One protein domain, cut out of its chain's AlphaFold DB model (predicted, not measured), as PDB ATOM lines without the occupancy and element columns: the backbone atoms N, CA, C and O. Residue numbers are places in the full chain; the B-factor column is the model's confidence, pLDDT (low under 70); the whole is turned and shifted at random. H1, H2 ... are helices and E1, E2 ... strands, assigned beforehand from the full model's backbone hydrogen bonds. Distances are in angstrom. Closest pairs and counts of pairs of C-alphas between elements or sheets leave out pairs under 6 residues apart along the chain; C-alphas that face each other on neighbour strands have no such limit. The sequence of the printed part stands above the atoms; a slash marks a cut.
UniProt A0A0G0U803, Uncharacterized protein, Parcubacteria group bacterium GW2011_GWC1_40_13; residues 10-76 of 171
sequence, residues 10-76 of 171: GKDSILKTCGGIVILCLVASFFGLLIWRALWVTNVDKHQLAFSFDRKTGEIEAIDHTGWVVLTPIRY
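AT A GLANCE: This is residues 10 to 76 of the 171 residues of an uncharacterized protein of Parcubacteria group bacterium GW2011_GWC1_40_13 (UniProt A0A0G0U803). One long helix, H1, sticks out with its residues 10 to 35 like a shaft from a small, flattish head made of two separate two-stranded sheets. In the head, E1 and E4 pair at the end of the helix, the hairpin of E2 and E3 lies farther out beyond them, and residues 71 to 76 after E4 hook round toward E2. The printed part has 67 residues, with one named helix and four named strands in the order H1, E1, E2, E3, E4. The class is mixed, helices and strands; the sheets have the orders E1 - E4 and E2 - E3, both antiparallel. The whole is extended, with a radius of gyration of the C-alphas of 20.0 A, and spans 62 by 28 by 11 A, the shaft making the length.

HOW THE PARTS SIT: H1, residues 10 to 40, has every O i to N i+4 pair within hydrogen-bond range. A tight link with 0 residues between them joins it to E1, residues 41 to 44. E1 is the antiparallel neighbour of E4, residues 67 to 70, at 148 degrees between their directions; N 44 and O 67 are 2.8 A apart and N 42 and O 69 are 3.0 A apart. The closest C-alphas of H1 and E4 are those of Trp 40 and Val 70, 5.5 A apart. E2, residues 48 to 54, and E3, residues 60 to 63, form an antiparallel hairpin at 141 degrees, with N 52 and O 61 2.8 A apart and N 63 and O 50 2.9 A apart. The closest C-alphas of E1 and E2 are those of Val 44 and Ala 50, 6.5 A apart. H1 is apart from E2 and from E3, E1 is apart from E3, and E4 is apart from both E2 and E3.

IN THESE COORDINATES: H1 begins at C-alpha 10, at (2.257, -13.389, -0.046), and reaches C-alpha 40, at (-30.700, -32.309, -23.595), 44.7 A away. E1 is 9.8 A long from first to last C-alpha. E2, the longest strand with seven residues, measures 19.4 A. E3 measures 9.7 A. E4 measures 9.9 A and ends at C-alpha 70, at (-29.593, -35.408, -28.013).

THE WHOLE: The C-alphas of Gly 10 and His 47 are the two farthest apart, at 62.5 A. Without residues 10 to 35, which stand free, the body of 41 residues spans 28 by 23 by 10 A. The printed part has no cut, and the four links between named elements are tight. The mean pLDDT of the printed part is 90.5, with residues 10 to 11 under 70.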
ATOM      1  N   GLY A  10       3.012 -13.741   1.165       63.09
ATOM      2  CA  GLY A  10       2.257 -13.389  -0.046       63.09
ATOM      3  C   GLY A  10       1.943 -14.581  -0.959       63.09
ATOM      4  O   GLY A  10       0.905 -14.600  -1.622       63.09
ATOM      5  N   LYS A  11       2.811 -15.601  -0.989       68.69
ATOM      6  CA  LYS A  11       2.656 -16.757  -1.891       68.69
ATOM      7  C   LYS A  11       1.554 -17.706  -1.419       68.69
ATOM      8  O   LYS A  11       0.798 -18.214  -2.245       68.69
ATOM      9  N   ASP A  12       1.403 -17.865  -0.107       74.56
ATOM     10  CA  ASP A  12       0.396 -18.748   0.490       74.56
ATOM     11  C   ASP A  12      -1.029 -18.196   0.347       74.56
ATOM     12  O   ASP A  12      -1.983 -18.961   0.196       74.56
ATOM     13  N   SER A  13      -1.186 -16.868   0.353       77.19
ATOM     14  CA  SER A  13      -2.476 -16.209   0.107       77.19
ATOM     15  C   SER A  13      -2.938 -16.404  -1.341       77.19
ATOM     16  O   SER A  13      -4.059 -16.854  -1.577       77.19
ATOM     17  N   ILE A  14      -2.044 -16.175  -2.311       80.06
ATOM     18  CA  ILE A  14      -2.341 -16.348  -3.741       80.06
ATOM     19  C   ILE A  14      -2.670 -17.813  -4.056       80.06
ATOM     20  O   ILE A  14      -3.643 -18.081  -4.760       80.06
ATOM     21  N   LEU A  15      -1.921 -18.770  -3.493       81.25
ATOM     22  CA  LEU A  15      -2.165 -20.198  -3.712       81.25
ATOM     23  C   LEU A  15      -3.554 -20.632  -3.206       81.25
ATOM     24  O   LEU A  15      -4.250 -21.383  -3.891       81.25
ATOM     25  N   LYS A  16      -3.990 -20.126  -2.044       86.81
ATOM     26  CA  LYS A  16      -5.324 -20.403  -1.483       86.81
ATOM     27  C   LYS A  16      -6.441 -19.798  -2.334       86.81
ATOM     28  O   LYS A  16      -7.437 -20.474  -2.588       86.81
ATOM     29  N   THR A  17      -6.271 -18.567  -2.817       87.50
ATOM     30  CA  THR A  17      -7.260 -17.905  -3.682       87.50
ATOM     31  C   THR A  17      -7.359 -18.582  -5.050       87.50
ATOM     32  O   THR A  17      -8.464 -18.880  -5.502       87.50
ATOM     33  N   CYS A  18      -6.230 -18.905  -5.688       88.50
ATOM     34  CA  CYS A  18      -6.216 -19.654  -6.945       88.50
ATOM     35  C   CYS A  18      -6.821 -21.054  -6.777       88.50
ATOM     36  O   CYS A  18      -7.638 -21.464  -7.598       88.50
ATOM     37  N   GLY A  19      -6.487 -21.759  -5.689       90.56
ATOM     38  CA  GLY A  19      -7.080 -23.059  -5.369       90.56
ATOM     39  C   GLY A  19      -8.598 -22.983  -5.190       90.56
ATOM     40  O   GLY A  19      -9.324 -23.803  -5.750       90.56
ATOM     41  N   GLY A  20      -9.093 -21.960  -4.486       93.06
ATOM     42  CA  GLY A  20     -10.527 -21.724  -4.307       93.06
ATOM     43  C   GLY A  20     -11.270 -21.481  -5.625       93.06
ATOM     44  O   GLY A  20     -12.334 -22.060  -5.841       93.06
ATOM     45  N   ILE A  21     -10.692 -20.688  -6.533       94.19
ATOM     46  CA  ILE A  21     -11.278 -20.421  -7.858       94.19
ATOM     47  C   ILE A  21     -11.342 -21.703  -8.694       94.19
ATOM     48  O   ILE A  21     -12.379 -21.989  -9.289       94.19
ATOM     49  N   VAL A  22     -10.274 -22.506  -8.709       95.06
ATOM     50  CA  VAL A  22     -10.250 -23.772  -9.460       95.06
ATOM     51  C   VAL A  22     -11.328 -24.731  -8.951       95.06
ATOM     52  O   VAL A  22     -12.064 -25.302  -9.756       95.06
ATOM     53  N   ILE A  23     -11.478 -24.868  -7.629       94.81
ATOM     54  CA  ILE A  23     -12.525 -25.710  -7.033       94.81
ATOM     55  C   ILE A  23     -13.916 -25.194  -7.422       94.81
ATOM     56  O   ILE A  23     -14.760 -25.986  -7.841       94.81
ATOM     57  N   LEU A  24     -14.153 -23.881  -7.352       95.25
ATOM     58  CA  LEU A  24     -15.427 -23.285  -7.755       95.25
ATOM     59  C   LEU A  24     -15.747 -23.562  -9.233       95.25
ATOM     60  O   LEU A  24     -16.870 -23.950  -9.552       95.25
ATOM     61  N   CYS A  25     -14.766 -23.416 -10.127       95.50
ATOM     62  CA  CYS A  25     -14.926 -23.716 -11.548       95.50
ATOM     63  C   CYS A  25     -15.247 -25.196 -11.795       95.50
ATOM     64  O   CYS A  25     -16.121 -25.500 -12.607       95.50
ATOM     65  N   LEU A  26     -14.589 -26.116 -11.082       95.44
ATOM     66  CA  LEU A  26     -14.866 -27.552 -11.188       95.44
ATOM     67  C   LEU A  26     -16.287 -27.888 -10.727       95.44
ATOM     68  O   LEU A  26     -17.002 -28.614 -11.419       95.44
ATOM     69  N   VAL A  27     -16.720 -27.318  -9.602       96.12
ATOM     70  CA  VAL A  27     -18.080 -27.504  -9.081       96.12
ATOM     71  C   VAL A  27     -19.114 -26.935 -10.057       96.12
ATOM     72  O   VAL A  27     -20.069 -27.627 -10.411       96.12
ATOM     73  N   ALA A  28     -18.907 -25.717 -10.561       95.69
ATOM     74  CA  ALA A  28     -19.800 -25.098 -11.540       95.69
ATOM     75  C   ALA A  28     -19.881 -25.909 -12.846       95.69
ATOM     76  O   ALA A  28     -20.977 -26.136 -13.361       95.69
ATOM     77  N   SER A  29     -18.747 -26.405 -13.350       96.19
ATOM     78  CA  SER A  29     -18.706 -27.268 -14.535       96.19
ATOM     79  C   SER A  29     -19.446 -28.585 -14.305       96.19
ATOM     80  O   SER A  29     -20.158 -29.048 -15.193       96.19
ATOM     81  N   PHE A  30     -19.304 -29.189 -13.125       96.31
ATOM     82  CA  PHE A  30     -19.991 -30.428 -12.781       96.31
ATOM     83  C   PHE A  30     -21.515 -30.246 -12.790       96.31
ATOM     84  O   PHE A  30     -22.222 -30.998 -13.461       96.31
ATOM     85  N   PHE A  31     -22.026 -29.201 -12.132       96.44
ATOM     86  CA  PHE A  31     -23.458 -28.892 -12.163       96.44
ATOM     87  C   PHE A  31     -23.946 -28.515 -13.565       96.44
ATOM     88  O   PHE A  31     -25.023 -28.951 -13.969       96.44
ATOM     89  N   GLY A  32     -23.147 -27.774 -14.338       95.00
ATOM     90  CA  GLY A  32     -23.457 -27.457 -15.732       95.00
ATOM     91  C   GLY A  32     -23.629 -28.713 -16.591       95.00
ATOM     92  O   GLY A  32     -24.604 -28.821 -17.336       95.00
ATOM     93  N   LEU A  33     -22.743 -29.700 -16.429       93.75
ATOM     94  CA  LEU A  33     -22.841 -30.987 -17.123       93.75
ATOM     95  C   LEU A  33     -24.065 -31.796 -16.681       93.75
ATOM     96  O   LEU A  33     -24.715 -32.406 -17.528       93.75
ATOM     97  N   LEU A  34     -24.420 -31.776 -15.393       93.44
ATOM     98  CA  LEU A  34     -25.634 -32.437 -14.902       93.44
ATOM     99  C   LEU A  34     -26.906 -31.807 -15.479       93.44
ATOM    100  O   LEU A  34     -27.795 -32.530 -15.926       93.44
ATOM    101  N   ILE A  35     -26.981 -30.473 -15.517       92.75
ATOM    102  CA  ILE A  35     -28.121 -29.743 -16.087       92.75
ATOM    103  C   ILE A  35     -28.232 -30.028 -17.587       92.75
ATOM    104  O   ILE A  35     -29.313 -30.366 -18.069       92.75
ATOM    105  N   TRP A  36     -27.115 -29.955 -18.317       92.19
ATOM    106  CA  TRP A  36     -27.075 -30.312 -19.733       92.19
ATOM    107  C   TRP A  36     -27.562 -31.746 -19.955       92.19
ATOM    108  O   TRP A  36     -28.448 -31.991 -20.772       92.19
ATOM    109  N   ARG A  37     -27.056 -32.694 -19.162       90.69
ATOM    110  CA  ARG A  37     -27.429 -34.106 -19.249       90.69
ATOM    111  C   ARG A  37     -28.906 -34.355 -18.940       90.69
ATOM    112  O   ARG A  37     -29.493 -35.239 -19.562       90.69
ATOM    113  N   ALA A  38     -29.485 -33.624 -17.992       87.50
ATOM    114  CA  ALA A  38     -30.885 -33.764 -17.603       87.50
ATOM    115  C   ALA A  38     -31.852 -33.176 -18.641       87.50
ATOM    116  O   ALA A  38     -32.951 -33.693 -18.812       87.50
ATOM    117  N   LEU A  39     -31.451 -32.105 -19.327       88.50
ATOM    118  CA  LEU A  39     -32.338 -31.344 -20.205       88.50
ATOM    119  C   LEU A  39     -32.169 -31.672 -21.702       88.50
ATOM    120  O   LEU A  39     -33.144 -31.577 -22.440       88.50
ATOM    121  N   TRP A  40     -30.974 -32.059 -22.166       90.94
ATOM    122  CA  TRP A  40     -30.700 -32.309 -23.595       90.94
ATOM    123  C   TRP A  40     -30.720 -33.785 -23.976       90.94
ATOM    124  O   TRP A  40     -30.885 -34.106 -25.152       90.94
ATOM    125  N   VAL A  41     -30.514 -34.687 -23.016       90.50
ATOM    126  CA  VAL A  41     -30.265 -36.101 -23.307       90.50
ATOM    127  C   VAL A  41     -31.448 -36.949 -22.854       90.50
ATOM    128  O   VAL A  41     -31.646 -37.176 -21.658       90.50
ATOM    129  N   THR A  42     -32.190 -37.476 -23.824       90.50
ATOM    130  CA  THR A  42     -33.307 -38.399 -23.592       90.50
ATOM    131  C   THR A  42     -32.891 -39.819 -23.957       90.50
ATOM    132  O   THR A  42     -32.260 -40.044 -24.987       90.50
ATOM    133  N   ASN A  43     -33.230 -40.788 -23.104       93.00
ATOM    134  CA  ASN A  43     -33.027 -42.203 -23.400       93.00
ATOM    135  C   ASN A  43     -34.300 -42.809 -24.003       93.00
ATOM    136  O   ASN A  43     -35.396 -42.643 -23.450       93.00
ATOM    137  N   VAL A  44     -34.128 -43.507 -25.119       92.69
ATOM    138  CA  VAL A  44     -35.167 -44.228 -25.851       92.69
ATOM    139  C   VAL A  44     -34.856 -45.717 -25.769       92.69
ATOM    140  O   VAL A  44     -33.778 -46.154 -26.176       92.69
ATOM    141  N   ASP A  45     -35.799 -46.486 -25.235       92.00
ATOM    142  CA  ASP A  45     -35.680 -47.941 -25.130       92.00
ATOM    143  C   ASP A  45     -35.889 -48.615 -26.503       92.00
ATOM    144  O   ASP A  45     -36.574 -48.079 -27.374       92.00
ATOM    145  N   LYS A  46     -35.363 -49.830 -26.687       91.00
ATOM    146  CA  LYS A  46     -35.531 -50.660 -27.889       91.00
ATOM    147  C   LYS A  46     -37.000 -50.901 -28.243       91.00
ATOM    148  O   LYS A  46     -37.345 -51.084 -29.408       91.00
ATOM    149  N   HIS A  47     -37.862 -50.942 -27.233       91.56
ATOM    150  CA  HIS A  47     -39.293 -51.179 -27.400       91.56
ATOM    151  C   HIS A  47     -40.125 -49.895 -27.486       91.56
ATOM    152  O   HIS A  47     -41.352 -49.968 -27.450       91.56
ATOM    153  N   GLN A  48     -39.488 -48.731 -27.593       92.50
ATOM    154  CA  GLN A  48     -40.165 -47.446 -27.699       92.50
ATOM    155  C   GLN A  48     -39.931 -46.830 -29.074       92.50
ATOM    156  O   GLN A  48     -38.819 -46.817 -29.590       92.50
ATOM    157  N   LEU A  49     -40.994 -46.279 -29.646       93.44
ATOM    158  CA  LEU A  49     -40.915 -45.362 -30.769       93.44
ATOM    159  C   LEU A  49     -40.695 -43.962 -30.211       93.44
ATOM    160  O   LEU A  49     -41.546 -43.460 -29.475       93.44
ATOM    161  N   ALA A  50     -39.579 -43.333 -30.559       94.31
ATOM    162  CA  ALA A  50     -39.377 -41.923 -30.271       94.31
ATOM    163  C   ALA A  50     -39.761 -41.072 -31.477       94.31
ATOM    164  O   ALA A  50     -39.531 -41.450 -32.623       94.31
ATOM    165  N   PHE A  51     -40.325 -39.901 -31.210       94.81
ATOM    166  CA  PHE A  51     -40.553 -38.892 -32.231       94.81
ATOM    167  C   PHE A  51     -40.231 -37.506 -31.682       94.81
ATOM    168  O   PHE A  51     -40.435 -37.220 -30.497       94.81
ATOM    169  N   SER A  52     -39.701 -36.650 -32.547       94.44
ATOM    170  CA  SER A  52     -39.452 -35.247 -32.253       94.44
ATOM    171  C   SER A  52     -40.577 -34.383 -32.796       94.44
ATOM    172  O   SER A  52     -41.019 -34.551 -33.928       94.44
ATOM    173  N   PHE A  53     -41.008 -33.432 -31.978       94.12
ATOM    174  CA  PHE A  53     -41.951 -32.385 -32.345       94.12
ATOM    175  C   PHE A  53     -41.216 -31.041 -32.397       94.12
ATOM    176  O   PHE A  53     -40.688 -30.598 -31.367       94.12
ATOM    177  N   ASP A  54     -41.170 -30.389 -33.562       93.69
ATOM    178  CA  ASP A  54     -40.645 -29.021 -33.679       93.69
ATOM    179  C   ASP A  54     -41.712 -28.031 -33.186       93.69
ATOM    180  O   ASP A  54     -42.807 -27.915 -33.735       93.69
ATOM    181  N   ARG A  55     -41.386 -27.286 -32.126       89.31
ATOM    182  CA  ARG A  55     -42.301 -26.317 -31.506       89.31
ATOM    183  C   ARG A  55     -42.630 -25.120 -32.401       89.31
ATOM    184  O   ARG A  55     -43.587 -24.411 -32.102       89.31
ATOM    185  N   LYS A  56     -41.830 -24.852 -33.436       90.94
ATOM    186  CA  LYS A  56     -42.029 -23.733 -34.364       90.94
ATOM    187  C   LYS A  56     -42.849 -24.131 -35.583       90.94
ATOM    188  O   LYS A  56     -43.740 -23.377 -35.954       90.94
ATOM    189  N   THR A  57     -42.529 -25.263 -36.212       91.12
ATOM    190  CA  THR A  57     -43.221 -25.711 -37.434       91.12
ATOM    191  C   THR A  57     -44.435 -26.586 -37.128       91.12
ATOM    192  O   THR A  57     -45.352 -26.654 -37.938       91.12
ATOM    193  N   GLY A  58     -44.475 -27.218 -35.952       87.75
ATOM    194  CA  GLY A  58     -45.492 -28.210 -35.607       87.75
ATOM    195  C   GLY A  58     -45.270 -29.562 -36.289       87.75
ATOM    196  O   GLY A  58     -46.113 -30.447 -36.158       87.75
ATOM    197  N   GLU A  59     -44.156 -29.727 -37.005       91.56
ATOM    198  CA  GLU A  59     -43.825 -30.967 -37.698       91.56
ATOM    199  C   GLU A  59     -43.401 -32.056 -36.712       91.56
ATOM    200  O   GLU A  59     -42.780 -31.801 -35.671       91.56
ATOM    201  N   ILE A  60     -43.767 -33.286 -37.067       92.94
ATOM    202  CA  ILE A  60     -43.490 -34.494 -36.303       92.94
ATOM    203  C   ILE A  60     -42.576 -35.366 -37.149       92.94
ATOM    204  O   ILE A  60     -42.924 -35.728 -38.271       92.94
ATOM    205  N   GLU A  61     -41.434 -35.734 -36.588       93.38
ATOM    206  CA  GLU A  61     -40.459 -36.603 -37.239       93.38
ATOM    207  C   GLU A  61     -40.208 -37.829 -36.358       93.38
ATOM    208  O   GLU A  61     -39.930 -37.706 -35.162       93.38
ATOM    209  N   ALA A  62     -40.348 -39.022 -36.934       93.06
ATOM    210  CA  ALA A  62     -40.060 -40.269 -36.237       93.06
ATOM    211  C   ALA A  62     -38.543 -40.494 -36.171       93.06
ATOM    212  O   ALA A  62     -37.840 -40.351 -37.169       93.06
ATOM    213  N   ILE A  63     -38.041 -40.873 -34.997       93.12
ATOM    214  CA  ILE A  63     -36.623 -41.153 -34.776       93.12
ATOM    215  C   ILE A  63     -36.401 -42.651 -34.983       93.12
ATOM    216  O   ILE A  63     -36.909 -43.469 -34.220       93.12
ATOM    217  N   ASP A  64     -35.631 -43.003 -36.012       89.06
ATOM    218  CA  ASP A  64     -35.445 -44.397 -36.454       89.06
ATOM    219  C   ASP A  64     -34.461 -45.211 -35.586       89.06
ATOM    220  O   ASP A  64     -34.338 -46.426 -35.716       89.06
ATOM    221  N   HIS A  65     -33.745 -44.562 -34.666       88.44
ATOM    222  CA  HIS A  65     -32.765 -45.223 -33.805       88.44
ATOM    223  C   HIS A  65     -33.177 -45.216 -32.332       88.44
ATOM    224  O   HIS A  65     -33.860 -44.320 -31.838       88.44
ATOM    225  N   THR A  66     -32.704 -46.232 -31.616       91.88
ATOM    226  CA  THR A  66     -32.903 -46.402 -30.171       91.88
ATOM    227  C   THR A  66     -31.627 -45.996 -29.425       91.88
ATOM    228  O   THR A  66     -30.542 -45.955 -30.009       91.88
ATOM    229  N   GLY A  67     -31.735 -45.661 -28.137       92.19
ATOM    230  CA  GLY A  67     -30.607 -45.209 -27.320       92.19
ATOM    231  C   GLY A  67     -30.664 -43.725 -26.953       92.19
ATOM    232  O   GLY A  67     -31.696 -43.217 -26.517       92.19
ATOM    233  N   TRP A  68     -29.520 -43.041 -27.021       90.44
ATOM    234  CA  TRP A  68     -29.384 -41.657 -26.561       90.44
ATOM    235  C   TRP A  68     -29.712 -40.667 -27.671       90.44
ATOM    236  O   TRP A  68     -28.946 -40.517 -28.618       90.44
ATOM    237  N   VAL A  69     -30.814 -39.943 -27.503       91.44
ATOM    238  CA  VAL A  69     -31.212 -38.857 -28.397       91.44
ATOM    239  C   VAL A  69     -30.833 -37.530 -27.748       91.44
ATOM    240  O   VAL A  69     -31.262 -37.229 -26.628       91.44
ATOM    241  N   VAL A  70     -30.020 -36.740 -28.453       91.31
ATOM    242  CA  VAL A  70     -29.593 -35.408 -28.013       91.31
ATOM    243  C   VAL A  70     -30.289 -34.361 -28.867       91.31
ATOM    244  O   VAL A  70     -29.944 -34.165 -30.029       91.31
ATOM    245  N   LEU A  71     -31.272 -33.682 -28.285       90.00
ATOM    246  CA  LEU A  71     -32.042 -32.642 -28.962       90.00
ATOM    247  C   LEU A  71     -32.182 -31.423 -28.055       90.00
ATOM    248  O   LEU A  71     -32.246 -31.531 -26.833       90.00
ATOM    249  N   THR A  72     -32.212 -30.234 -28.658       90.69
ATOM    250  CA  THR A  72     -32.353 -28.989 -27.898       90.69
ATOM    251  C   THR A  72     -33.786 -28.863 -27.365       90.69
ATOM    252  O   THR A  72     -34.692 -28.659 -28.182       90.69
ATOM    253  N   PRO A  73     -34.013 -28.874 -26.038       86.94
ATOM    254  CA  PRO A  73     -35.359 -28.905 -25.448       86.94
ATOM    255  C   PRO A  73     -36.169 -27.624 -25.712       86.94
ATOM    256  O   PRO A  73     -37.390 -27.597 -25.566       86.94
ATOM    257  N   ILE A  74     -35.490 -26.539 -26.101       88.44
ATOM    258  CA  ILE A  74     -36.111 -25.250 -26.425       88.44
ATOM    259  C   ILE A  74     -36.850 -25.314 -27.769       88.44
ATOM    260  O   ILE A  74     -37.914 -24.715 -27.909       88.44
ATOM    261  N   ARG A  75     -36.297 -26.033 -28.753       91.25
ATOM    262  CA  ARG A  75     -36.862 -26.134 -30.108       91.25
ATOM    263  C   ARG A  75     -37.640 -27.427 -30.319       91.25
ATOM    264  O   ARG A  75     -38.711 -27.391 -30.912       91.25
ATOM    265  N   TYR A  76     -37.117 -28.533 -29.806       92.81
ATOM    266  CA  TYR A  76     -37.666 -29.861 -30.031       92.81
ATOM    267  C   TYR A  76     -38.198 -30.443 -28.727       92.81
ATOM    268  O   TYR A  76     -37.604 -30.270 -27.664       92.81
TER     269      TYR A  76